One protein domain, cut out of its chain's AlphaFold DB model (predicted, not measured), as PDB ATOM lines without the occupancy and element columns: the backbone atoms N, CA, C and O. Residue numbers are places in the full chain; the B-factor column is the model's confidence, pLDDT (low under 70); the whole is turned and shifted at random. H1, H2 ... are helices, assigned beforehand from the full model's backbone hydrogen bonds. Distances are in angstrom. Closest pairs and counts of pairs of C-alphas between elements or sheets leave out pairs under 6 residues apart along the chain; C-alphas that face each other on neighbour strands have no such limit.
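Overview. This is residues 2 to 93 of the 169 residues of the protein "Electron transport complex subunit RsxC" of bioreactor metagenome (UniProt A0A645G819). A loose chain of contacts runs through four helices: H2 crosses the longest helix, H4, H3 packs on the first residues of H4, and H5 packs on H3. A wide loop runs from the end of H4 to H5, and its residues 62 to 77 stick out free. The printed part has 92 residues with five named helices, H1 to H5, and no named strand; the class is all helix, with 39 residues in named elements. It is loose, with a radius of gyration of the C-alphas of 16.0 A and spans of 42 by 35 by 22 A.

Arrangement. Start at H1, residues 2 to 5, which touches no helix and is only just apart from H2, residues 17 to 24, at 8.5 A. Next, H2 touches H4, residues 42 to 55, about perpendicular at 88 degrees; their closest C-alphas, of Ala 22 and Asn 46, are 5.2 A apart. H3, residues 30 to 35, forms a helical hairpin with H4, opposite ways at a steep tilt of 44 degrees; H4 touches it with residues 42 to 43 alone, and the closest C-alphas, of Glu 32 and Pro 42, are 6.1 A apart. H5, residues 80 to 86, touches H3 at a steep tilt of 64 degrees, opposite ways, closest at the C-alphas of Ile 34 and Ala 83, 6.4 A. Every O i to N i+4 pair is within hydrogen-bond range in H4 and H5, against 1 of 2 in H3 and 0 of 4 in H2, where 4 of 5 O i to N i+3 pairs are; H1 is too short for an i+4 pair.

Along the chain. Find C-alpha 2 at (36.531, 51.496, -9.748), where H1 begins. H2 is 12.4 A long. H4 runs 20.1 A from C-alpha 42 at (36.927, 40.462, -9.513), and H5 ends at C-alpha 86 at (28.855, 28.437, -16.842).

Size, cuts and confidence. The printed part has no cut, and its farthest C-alphas, of Glu 15 and Lys 91, are 43.8 A apart. The links H1 to H2 and H4 to H5 are long. Look at residue 65 for the one pLDDT under 70.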
ATOM      1  N   ARG A   2      36.258  50.112  -9.299       81.94
ATOM      2  CA  ARG A   2      36.531  51.496  -9.748       81.94
ATOM      3  C   ARG A   2      37.738  52.133  -9.051       81.94
ATOM      4  O   ARG A   2      38.632  52.584  -9.739       81.94
ATOM      5  N   THR A   3      37.810  52.050  -7.721       83.94
ATOM      6  CA  THR A   3      38.953  52.553  -6.933       83.94
ATOM      7  C   THR A   3      40.292  51.972  -7.385       83.94
ATOM      8  O   THR A   3      41.267  52.692  -7.470       83.94
ATOM      9  N   ILE A   4      40.317  50.680  -7.720       86.88
ATOM     10  CA  ILE A   4      41.523  49.984  -8.189       86.88
ATOM     11  C   ILE A   4      41.863  50.398  -9.625       86.88
ATOM     12  O   ILE A   4      43.020  50.569  -9.957       86.88
ATOM     13  N   ALA A   5      40.852  50.571 -10.479       85.75
ATOM     14  CA  ALA A   5      41.041  50.962 -11.874       85.75
ATOM     15  C   ALA A   5      41.490  52.423 -12.053       85.75
ATOM     16  O   ALA A   5      41.874  52.795 -13.154       85.75
ATOM     17  N   MET A   6      41.375  53.247 -11.008       87.44
ATOM     18  CA  MET A   6      41.790  54.654 -10.999       87.44
ATOM     19  C   MET A   6      43.104  54.875 -10.238       87.44
ATOM     20  O   MET A   6      43.514  56.022 -10.106       87.44
ATOM     21  N   ALA A   7      43.711  53.814  -9.701       87.62
ATOM     22  CA  ALA A   7      44.999  53.879  -9.024       87.62
ATOM     23  C   ALA A   7      46.124  53.523  -9.999       87.62
ATOM     24  O   ALA A   7      45.909  52.722 -10.915       87.62
ATOM     25  N   ASP A   8      47.311  54.083  -9.776       87.38
ATOM     26  CA  ASP A   8      48.478  53.815 -10.620       87.38
ATOM     27  C   ASP A   8      49.105  52.451 -10.280       87.38
ATOM     28  O   ASP A   8      49.681  51.780 -11.141       87.38
ATOM     29  N   SER A   9      48.931  51.995  -9.034       87.25
ATOM     30  CA  SER A   9      49.414  50.709  -8.529       87.25
ATOM     31  C   SER A   9      48.423  50.056  -7.554       87.25
ATOM     32  O   SER A   9      47.512  50.700  -7.029       87.25
ATOM     33  N   PHE A  10      48.560  48.748  -7.297       85.62
ATOM     34  CA  PHE A  10      47.713  48.075  -6.300       85.62
ATOM     35  C   PHE A  10      48.093  48.486  -4.873       85.62
ATOM     36  O   PHE A  10      47.233  48.514  -3.989       85.62
ATOM     37  N   GLU A  11      49.361  48.815  -4.660       87.12
ATOM     38  CA  GLU A  11      49.981  49.192  -3.396       87.12
ATOM     39  C   GLU A  11      49.359  50.468  -2.815       87.12
ATOM     40  O   GLU A  11      48.997  50.489  -1.639       87.12
ATOM     41  N   GLU A  12      49.113  51.481  -3.649       87.12
ATOM     42  CA  GLU A  12      48.424  52.728  -3.267       87.12
ATOM     43  C   GLU A  12      47.020  52.494  -2.702       87.12
ATOM     44  O   GLU A  12      46.471  53.307  -1.959       87.12
ATOM     45  N   THR A  13      46.410  51.364  -3.051       85.44
ATOM     46  CA  THR A  13      45.023  51.078  -2.697       85.44
ATOM     47  C   THR A  13      44.869  50.325  -1.375       85.44
ATOM     48  O   THR A  13      43.745  50.157  -0.895       85.44
ATOM     49  N   LEU A  14      45.977  49.889  -0.763       85.00
ATOM     50  CA  LEU A  14      45.980  49.039   0.436       85.00
ATOM     51  C   LEU A  14      45.502  49.760   1.706       85.00
ATOM     52  O   LEU A  14      45.006  49.121   2.636       85.00
ATOM     53  N   GLU A  15      45.600  51.088   1.756       84.25
ATOM     54  CA  GLU A  15      45.096  51.876   2.889       84.25
ATOM     55  C   GLU A  15      43.568  52.029   2.863       84.25
ATOM     56  O   GLU A  15      42.943  52.307   3.886       84.25
ATOM     57  N   ASN A  16      42.935  51.790   1.710       87.38
ATOM     58  CA  ASN A  16      41.503  51.986   1.545       87.38
ATOM     59  C   ASN A  16      40.684  50.917   2.293       87.38
ATOM     60  O   ASN A  16      40.713  49.728   1.960       87.38
ATOM     61  N   GLU A  17      39.848  51.355   3.237       84.88
ATOM     62  CA  GLU A  17      38.989  50.478   4.047       84.88
ATOM     63  C   GLU A  17      38.075  49.562   3.219       84.88
ATOM     64  O   GLU A  17      37.866  48.396   3.557       84.88
ATOM     65  N   SER A  18      37.564  50.036   2.078       86.06
ATOM     66  CA  SER A  18      36.708  49.205   1.222       86.06
ATOM     67  C   SER A  18      37.480  48.067   0.558       86.06
ATOM     68  O   SER A  18      36.899  47.019   0.268       86.06
ATOM     69  N   ILE A  19      38.779  48.254   0.319       89.44
ATOM     70  CA  ILE A  19      39.654  47.270  -0.325       89.44
ATOM     71  C   ILE A  19      40.143  46.229   0.681       89.44
ATOM     72  O   ILE A  19      40.315  45.069   0.308       89.44
ATOM     73  N   LYS A  20      40.244  46.577   1.970       88.75
ATOM     74  CA  LYS A  20      40.526  45.610   3.048       88.75
ATOM     75  C   LYS A  20      39.522  44.455   3.085       88.75
ATOM     76  O   LYS A  20      39.895  43.330   3.419       88.75
ATOM     77  N   ASN A  21      38.286  44.671   2.622       88.50
ATOM     78  CA  ASN A  21      37.287  43.604   2.484       88.50
ATOM     79  C   ASN A  21      37.705  42.474   1.526       88.50
ATOM     80  O   ASN A  21      37.165  41.368   1.621       88.50
ATOM     81  N   ALA A  22      38.676  42.702   0.633       91.31
ATOM     82  CA  ALA A  22      39.253  41.644  -0.193       91.31
ATOM     83  C   ALA A  22      39.824  40.501   0.665       91.31
ATOM     84  O   ALA A  22      39.711  39.342   0.264       91.31
ATOM     85  N   MET A  23      40.332  40.785   1.873       89.88
ATOM     86  CA  MET A  23      40.838  39.769   2.808       89.88
ATOM     87  C   MET A  23      39.783  38.727   3.208       89.88
ATOM     88  O   MET A  23      40.137  37.573   3.442       89.88
ATOM     89  N   TYR A  24      38.493  39.084   3.209       89.69
ATOM     90  CA  TYR A  24      37.394  38.161   3.529       89.69
ATOM     91  C   TYR A  24      36.930  37.312   2.338       89.69
ATOM     92  O   TYR A  24      36.097  36.419   2.488       89.69
ATOM     93  N   CYS A  25      37.435  37.571   1.129       91.94
ATOM     94  CA  CYS A  25      37.050  36.816  -0.056       91.94
ATOM     95  C   CYS A  25      37.597  35.382   0.015       91.94
ATOM     96  O   CYS A  25      38.799  35.191   0.116       91.94
ATOM     97  N   CYS A  26      36.757  34.357  -0.129       92.25
ATOM     98  CA  CYS A  26      37.205  32.957  -0.207       92.25
ATOM     99  C   CYS A  26      37.611  32.508  -1.622       92.25
ATOM    100  O   CYS A  26      37.816  31.325  -1.858       92.25
ATOM    101  N   GLU A  27      37.677  33.441  -2.577       94.56
ATOM    102  CA  GLU A  27      38.060  33.178  -3.969       94.56
ATOM    103  C   GLU A  27      37.170  32.144  -4.692       94.56
ATOM    104  O   GLU A  27      37.590  31.493  -5.643       94.56
ATOM    105  N   CYS A  28      35.891  32.044  -4.316       92.25
ATOM    106  CA  CYS A  28      34.942  31.082  -4.897       92.25
ATOM    107  C   CYS A  28      34.554  31.345  -6.365       92.25
ATOM    108  O   CYS A  28      33.934  30.499  -7.001       92.25
ATOM    109  N   GLY A  29      34.848  32.531  -6.907       92.88
ATOM    110  CA  GLY A  29      34.587  32.859  -8.317       92.88
ATOM    111  C   GLY A  29      33.143  33.183  -8.669       92.88
ATOM    112  O   GLY A  29      32.864  33.501  -9.819       92.88
ATOM    113  N   VAL A  30      32.229  33.212  -7.699       93.19
ATOM    114  CA  VAL A  30      30.827  33.612  -7.912       93.19
ATOM    115  C   VAL A  30      30.710  34.969  -8.610       93.19
ATOM    116  O   VAL A  30      29.877  35.143  -9.499       93.19
ATOM    117  N   CYS A  31      31.539  35.935  -8.220       91.75
ATOM    118  CA  CYS A  31      31.528  37.275  -8.798       91.75
ATOM    119  C   CYS A  31      31.924  37.293 -10.285       91.75
ATOM    120  O   CYS A  31      31.365  38.077 -11.041       91.75
ATOM    121  N   GLU A  32      32.846  36.420 -10.689       92.25
ATOM    122  CA  GLU A  32      33.370  36.279 -12.054       92.25
ATOM    123  C   GLU A  32      32.412  35.448 -12.917       92.25
ATOM    124  O   GLU A  32      31.971  35.881 -13.974       92.25
ATOM    125  N   VAL A  33      32.008  34.280 -12.416       90.50
ATOM    126  CA  VAL A  33      31.224  33.296 -13.167       90.50
ATOM    127  C   VAL A  33      29.744  33.654 -13.211       90.50
ATOM    128  O   VAL A  33      29.096  33.452 -14.232       90.50
ATOM    129  N   ILE A  34      29.160  34.140 -12.114       91.12
ATOM    130  CA  ILE A  34      27.707  34.335 -11.995       91.12
ATOM    131  C   ILE A  34      27.323  35.811 -12.036       91.12
ATOM    132  O   ILE A  34      26.448  36.180 -12.823       91.12
ATOM    133  N   ALA A  35      27.946  36.635 -11.195       91.31
ATOM    134  CA  ALA A  35      27.424  37.965 -10.902       91.31
ATOM    135  C   ALA A  35      27.789  39.029 -11.946       91.31
ATOM    136  O   ALA A  35      26.988  39.930 -12.168       91.31
ATOM    137  N   CYS A  36      28.971  38.966 -12.570       90.38
ATOM    138  CA  CYS A  36      29.425  40.025 -13.470       90.38
ATOM    139  C   CYS A  36      28.882  39.841 -14.902       90.38
ATOM    140  O   CYS A  36      29.327  38.937 -15.608       90.38
ATOM    141  N   PRO A  37      27.979  40.713 -15.392       88.06
ATOM    142  CA  PRO A  37      27.512  40.644 -16.779       88.06
ATOM    143  C   PRO A  37      28.593  41.064 -17.786       88.06
ATOM    144  O   PRO A  37      28.546  40.650 -18.938       88.06
ATOM    145  N   MET A  38      29.584  41.846 -17.346       91.19
ATOM    146  CA  MET A  38      30.684  42.356 -18.171       91.19
ATOM    147  C   MET A  38      31.876  41.391 -18.269       91.19
ATOM    148  O   MET A  38      32.897  41.765 -18.833       91.19
ATOM    149  N   GLN A  39      31.783  40.186 -17.690       85.44
ATOM    150  CA  GLN A  39      32.869  39.189 -17.685       85.44
ATOM    151  C   GLN A  39      34.185  39.704 -17.078       85.44
ATOM    152  O   GLN A  39      35.279  39.279 -17.447       85.44
ATOM    153  N   LEU A  40      34.088  40.623 -16.113       91.50
ATOM    154  CA  LEU A  40      35.245  41.024 -15.323       91.50
ATOM    155  C   LEU A  40      35.675  39.874 -14.411       91.50
ATOM    156  O   LEU A  40      34.878  39.010 -14.036       91.50
ATOM    157  N   GLN A  41      36.918  39.945 -13.937       91.75
ATOM    158  CA  GLN A  41      37.509  38.939 -13.054       91.75
ATOM    159  C   GLN A  41      37.755  39.471 -11.623       91.75
ATOM    160  O   GLN A  41      38.900  39.449 -11.160       91.75
ATOM    161  N   PRO A  42      36.725  39.932 -10.865       92.62
ATOM    162  CA  PRO A  42      36.927  40.462  -9.513       92.62
ATOM    163  C   PRO A  42      37.615  39.481  -8.562       92.62
ATOM    164  O   PRO A  42      38.350  39.903  -7.676       92.62
ATOM    165  N   ARG A  43      37.405  38.168  -8.743       94.44
ATOM    166  CA  ARG A  43      38.078  37.138  -7.944       94.44
ATOM    167  C   ARG A  43      39.599  37.243  -8.061       94.44
ATOM    168  O   ARG A  43      40.274  37.214  -7.041       94.44
ATOM    169  N   ARG A  44      40.128  37.358  -9.285       93.38
ATOM    170  CA  ARG A  44      41.577  37.435  -9.528       93.38
ATOM    171  C   ARG A  44      42.171  38.702  -8.934       93.38
ATOM    172  O   ARG A  44      43.211  38.647  -8.296       93.38
ATOM    173  N   VAL A  45      41.459  39.816  -9.074       92.94
ATOM    174  CA  VAL A  45      41.857  41.099  -8.486       92.94
ATOM    175  C   VAL A  45      41.908  41.009  -6.961       92.94
ATOM    176  O   VAL A  45      42.904  41.394  -6.356       92.94
ATOM    177  N   ASN A  46      40.889  40.415  -6.333       93.81
ATOM    178  CA  ASN A  46      40.917  40.165  -4.893       93.81
ATOM    179  C   ASN A  46      42.069  39.232  -4.495       93.81
ATOM    180  O   ASN A  46      42.685  39.473  -3.466       93.81
ATOM    181  N   ALA A  47      42.381  38.197  -5.281       94.06
ATOM    182  CA  ALA A  47      43.497  37.295  -4.992       94.06
ATOM    183  C   ALA A  47      44.851  38.032  -4.990       94.06
ATOM    184  O   ALA A  47      45.631  37.851  -4.058       94.06
ATOM    185  N   VAL A  48      45.092  38.920  -5.964       93.56
ATOM    186  CA  VAL A  48      46.299  39.771  -6.012       93.56
ATOM    187  C   VAL A  48      46.385  40.667  -4.775       93.56
ATOM    188  O   VAL A  48      47.388  40.665  -4.069       93.56
ATOM    189  N   ILE A  49      45.300  41.366  -4.441       93.31
ATOM    190  CA  ILE A  49      45.255  42.254  -3.269       93.31
ATOM    191  C   ILE A  49      45.492  41.478  -1.966       93.31
ATOM    192  O   ILE A  49      46.207  41.936  -1.079       93.31
ATOM    193  N   LYS A  50      44.930  40.272  -1.841       92.56
ATOM    194  CA  LYS A  50      45.151  39.404  -0.675       92.56
ATOM    195  C   LYS A  50      46.608  38.967  -0.548       92.56
ATOM    196  O   LYS A  50      47.111  38.905   0.570       92.56
ATOM    197  N   GLN A  51      47.282  38.680  -1.664       92.06
ATOM    198  CA  GLN A  51      48.714  38.373  -1.665       92.06
ATOM    199  C   GLN A  51      49.537  39.574  -1.191       92.06
ATOM    200  O   GLN A  51      50.404  39.399  -0.339       92.06
ATOM    201  N   LEU A  52      49.215  40.784  -1.655       92.94
ATOM    202  CA  LEU A  52      49.873  42.014  -1.206       92.94
ATOM    203  C   LEU A  52      49.671  42.258   0.294       92.94
ATOM    204  O   LEU A  52      50.638  42.517   1.009       92.94
ATOM    205  N   TYR A  53      48.449  42.102   0.810       92.31
ATOM    206  CA  TYR A  53      48.205  42.194   2.253       92.31
ATOM    207  C   TYR A  53      49.004  41.153   3.044       92.31
ATOM    208  O   TYR A  53      49.569  41.484   4.086       92.31
ATOM    209  N   ALA A  54      49.099  39.917   2.542       89.44
ATOM    210  CA  ALA A  54      49.882  38.864   3.182       89.44
ATOM    211  C   ALA A  54      51.386  39.191   3.209       89.44
ATOM    212  O   ALA A  54      52.025  38.990   4.240       89.44
ATOM    213  N   GLN A  55      51.937  39.733   2.116       91.56
ATOM    214  CA  GLN A  55      53.335  40.179   2.030       91.56
ATOM    215  C   GLN A  55      53.638  41.330   2.999       91.56
ATOM    216  O   GLN A  55      54.693  41.345   3.621       91.56
ATOM    217  N   ASN A  56      52.683  42.243   3.187       89.75
ATOM    218  CA  ASN A  56      52.788  43.362   4.126       89.75
ATOM    219  C   ASN A  56      52.428  42.985   5.579       89.75
ATOM    220  O   ASN A  56      52.348  43.851   6.447       89.75
ATOM    221  N   GLY A  57      52.168  41.704   5.870       88.25
ATOM    222  CA  GLY A  57      51.844  41.233   7.221       88.25
ATOM    223  C   GLY A  57      50.496  41.720   7.768       88.25
ATOM    224  O   GLY A  57      50.232  41.580   8.965       88.25
ATOM    225  N   VAL A  58      49.624  42.265   6.916       87.19
ATOM    226  CA  VAL A  58      48.307  42.776   7.309       87.19
ATOM    227  C   VAL A  58      47.369  41.604   7.576       87.19
ATOM    228  O   VAL A  58      47.197  40.711   6.744       87.19
ATOM    229  N   ARG A  59      46.742  41.601   8.755       82.44
ATOM    230  CA  ARG A  59      45.796  40.558   9.162       82.44
ATOM    231  C   ARG A  59      44.356  41.072   9.119       82.44
ATOM    232  O   ARG A  59      44.113  42.208   9.531       82.44
ATOM    233  N   PRO A  60      43.389  40.240   8.691       83.38
ATOM    234  CA  PRO A  60      41.979  40.594   8.771       83.38
ATOM    235  C   PRO A  60      41.566  40.774  10.234       83.38
ATOM    236  O   PRO A  60      41.902  39.955  11.094       83.38
ATOM    237  N   GLN A  61      40.817  41.839  10.512       79.38
ATOM    238  CA  GLN A  61      40.248  42.063  11.834       79.38
ATOM    239  C   GLN A  61      39.036  41.150  12.030       79.38
ATOM    240  O   GLN A  61      38.226  40.953  11.125       79.38
ATOM    241  N   LYS A  62      38.908  40.554  13.217       77.56
ATOM    242  CA  LYS A  62      37.694  39.813  13.566       77.56
ATOM    243  C   LYS A  62      36.598  40.830  13.879       77.56
ATOM    244  O   LYS A  62      36.811  41.710  14.706       77.56
ATOM    245  N   GLY A  63      35.458  40.707  13.205       73.12
ATOM    246  CA  GLY A  63      34.278  41.518  13.503       73.12
ATOM    247  C   GLY A  63      33.690  41.209  14.883       73.12
ATOM    248  O   GLY A  63      34.053  40.224  15.530       73.12
ATOM    249  N   THR A  64      32.760  42.058  15.312       75.50
ATOM    250  CA  THR A  64      31.954  41.884  16.526       75.50
ATOM    251  C   THR A  64      31.048  40.650  16.432       75.50
ATOM    252  O   THR A  64      30.638  40.237  15.349       75.50
ATOM    253  N   SER A  65      30.738  40.051  17.583       68.06
ATOM    254  CA  SER A  65      29.939  38.823  17.717       68.06
ATOM    255  C   SER A  65      28.434  39.004  17.499       68.06
ATOM    256  O   SER A  65      27.709  38.010  17.448       68.06
ATOM    257  N   ASP A  66      27.955  40.241  17.369       81.25
ATOM    258  CA  ASP A  66      26.534  40.529  17.192       81.25
ATOM    259  C   ASP A  66      26.098  40.172  15.771       81.25
ATOM    260  O   ASP A  66      26.400  40.865  14.797       81.25
ATOM    261  N   TYR A  67      25.393  39.050  15.643       78.44
ATOM    262  CA  TYR A  67      24.936  38.541  14.358       78.44
ATOM    263  C   TYR A  67      23.429  38.732  14.194       78.44
ATOM    264  O   TYR A  67      22.622  38.061  14.838       78.44
ATOM    265  N   ILE A  68      23.045  39.611  13.271       86.50
ATOM    266  CA  ILE A  68      21.657  39.759  12.831       86.50
ATOM    267  C   ILE A  68      21.445  38.848  11.620       86.50
ATOM    268  O   ILE A  68      22.121  38.975  10.596       86.50
ATOM    269  N   ILE A  69      20.482  37.929  11.715       85.75
ATOM    270  CA  ILE A  69      20.118  37.066  10.589       85.75
ATOM    271  C   ILE A  69      19.538  37.937   9.471       85.75
ATOM    272  O   ILE A  69      18.517  38.601   9.639       85.75
ATOM    273  N   ASN A  70      20.165  37.907   8.295       87.19
ATOM    274  CA  ASN A  70      19.634  38.594   7.125       87.19
ATOM    275  C   ASN A  70      18.378  37.867   6.610       87.19
ATOM    276  O   ASN A  70      18.480  36.756   6.082       87.19
ATOM    277  N   ALA A  71      17.212  38.511   6.707       93.31
ATOM    278  CA  ALA A  71      15.930  37.963   6.251       93.31
ATOM    279  C   ALA A  71      15.931  37.552   4.764       93.31
ATOM    280  O   ALA A  71      15.186  36.668   4.353       93.31
ATOM    281  N   GLN A  72      16.803  38.153   3.946       94.56
ATOM    282  CA  GLN A  72      16.917  37.855   2.520       94.56
ATOM    283  C   GLN A  72      17.875  36.698   2.199       94.56
ATOM    284  O   GLN A  72      18.122  36.437   1.021       94.56
ATOM    285  N   ARG A  73      18.447  36.009   3.199       90.69
ATOM    286  CA  ARG A  73      19.453  34.949   2.988       90.69
ATOM    287  C   ARG A  73      18.995  33.896   1.979       90.69
ATOM    288  O   ARG A  73      19.767  33.543   1.091       90.69
ATOM    289  N   GLU A  74      17.752  33.431   2.092       91.12
ATOM    290  CA  GLU A  74      17.188  32.415   1.195       91.12
ATOM    291  C   GLU A  74      17.119  32.896  -0.263       91.12
ATOM    292  O   GLU A  74      17.452  32.145  -1.176       91.12
ATOM    293  N   TYR A  75      16.813  34.177  -0.482       91.75
ATOM    294  CA  TYR A  75      16.695  34.783  -1.813       91.75
ATOM    295  C   TYR A  75      18.037  35.206  -2.432       91.75
ATOM    296  O   TYR A  75      18.097  35.525  -3.615       91.75
ATOM    297  N   ARG A  76      19.128  35.215  -1.653       89.69
ATOM    298  CA  ARG A  76      20.487  35.562  -2.119       89.69
ATOM    299  C   ARG A  76      21.336  34.340  -2.485       89.69
ATOM    300  O   ARG A  76      22.517  34.487  -2.804       89.69
ATOM    301  N   LYS A  77      20.762  33.134  -2.432       90.56
ATOM    302  CA  LYS A  77      21.436  31.901  -2.854       90.56
ATOM    303  C   LYS A  77      21.659  31.896  -4.364       90.56
ATOM    304  O   LYS A  77      20.877  32.433  -5.144       90.56
ATOM    305  N   ILE A  78      22.736  31.244  -4.781       90.94
ATOM    306  CA  ILE A  78      23.097  31.124  -6.192       90.94
ATOM    307  C   ILE A  78      22.501  29.830  -6.748       90.94
ATOM    308  O   ILE A  78      22.691  28.776  -6.135       90.94
ATOM    309  N   PRO A  79      21.844  29.858  -7.923       91.00
ATOM    310  CA  PRO A  79      21.396  28.641  -8.590       91.00
ATOM    311  C   PRO A  79      22.595  27.773  -9.010       91.00
ATOM    312  O   PRO A  79      23.255  28.048 -10.016       91.00
ATOM    313  N   THR A  80      22.881  26.711  -8.253       90.19
ATOM    314  CA  THR A  80      24.075  25.856  -8.429       90.19
ATOM    315  C   THR A  80      24.158  25.232  -9.820       90.19
ATOM    316  O   THR A  80      25.217  25.274 -10.441       90.19
ATOM    317  N   LYS A  81      23.029  24.772 -10.380       92.69
ATOM    318  CA  LYS A  81      22.951  24.259 -11.764       92.69
ATOM    319  C   LYS A  81      23.439  25.281 -12.797       92.69
ATOM    320  O   LYS A  81      24.178  24.934 -13.714       92.69
ATOM    321  N   ARG A  82      23.066  26.559 -12.642       92.19
ATOM    322  CA  ARG A  82      23.490  27.637 -13.554       92.19
ATOM    323  C   ARG A  82      24.980  27.938 -13.405       92.19
ATOM    324  O   ARG A  82      25.647  28.183 -14.407       92.19
ATOM    325  N   ALA A  83      25.500  27.893 -12.178       92.00
ATOM    326  CA  ALA A  83      26.931  28.031 -11.925       92.00
ATOM    327  C   ALA A  83      27.729  26.895 -12.583       92.00
ATOM    328  O   ALA A  83      28.666  27.174 -13.327       92.00
ATOM    329  N   ALA A  84      27.297  25.643 -12.404       93.06
ATOM    330  CA  ALA A  84      27.917  24.472 -13.022       93.06
ATOM    331  C   ALA A  84      27.908  24.538 -14.560       93.06
ATOM    332  O   ALA A  84      28.904  24.199 -15.199       93.06
ATOM    333  N   ALA A  85      26.814  25.020 -15.161       93.62
ATOM    334  CA  ALA A  85      26.723  25.245 -16.604       93.62
ATOM    335  C   ALA A  85      27.752  26.257 -17.112       93.62
ATOM    336  O   ALA A  85      28.435  25.986 -18.094       93.62
ATOM    337  N   ARG A  86      27.913  27.391 -16.420       91.56
ATOM    338  CA  ARG A  86      28.855  28.437 -16.842       91.56
ATOM    339  C   ARG A  86      30.323  28.022 -16.754       91.56
ATOM    340  O   ARG A  86      31.108  28.489 -17.567       91.56
ATOM    341  N   ILE A  87      30.687  27.152 -15.811       91.81
ATOM    342  CA  ILE A  87      32.065  26.633 -15.693       91.81
ATOM    343  C   ILE A  87      32.301  25.338 -16.488       91.81
ATOM    344  O   ILE A  87      33.368  24.746 -16.381       91.81
ATOM    345  N   GLY A  88      31.316  24.870 -17.265       93.38
ATOM    346  CA  GLY A  88      31.468  23.699 -18.137       93.38
ATOM    347  C   GLY A  88      31.404  22.336 -17.436       93.38
ATOM    348  O   GLY A  88      31.760  21.324 -18.035       93.38
ATOM    349  N   VAL A  89      30.923  22.272 -16.188       94.25
ATOM    350  CA  VAL A  89      30.843  21.020 -15.402       94.25
ATOM    351  C   VAL A  89      29.411  20.533 -15.175       94.25
ATOM    352  O   VAL A  89      29.186  19.643 -14.360       94.25
ATOM    353  N   LEU A  90      28.425  21.077 -15.901       94.88
ATOM    354  CA  LEU A  90      27.008  20.723 -15.728       94.88
ATOM    355  C   LEU A  90      26.755  19.214 -15.780       94.88
ATOM    356  O   LEU A  90      25.980  18.706 -14.975       94.88
ATOM    357  N   LYS A  91      27.457  18.502 -16.672       92.75
ATOM    358  CA  LYS A  91      27.355  17.042 -16.819       92.75
ATOM    359  C   LYS A  91      27.684  16.266 -15.535       92.75
ATOM    360  O   LYS A  91      27.236  15.138 -15.386       92.75
ATOM    361  N   TYR A  92      28.426  16.871 -14.606       90.75
ATOM    362  CA  TYR A  92      28.806  16.272 -13.324       90.75
ATOM    363  C   TYR A  92      27.940  16.740 -12.144       90.75
ATOM    364  O   TYR A  92      28.027  16.168 -11.064       90.75
ATOM    365  N   ASN A  93      27.080  17.753 -12.316       88.62
ATOM    366  CA  ASN A  93      26.306  18.348 -11.213       88.62
ATOM    367  C   ASN A  93      25.266  17.389 -10.598       88.62
ATOM    368  O   ASN A  93      24.728  17.654  -9.526       88.62
TER     369      ASN A  93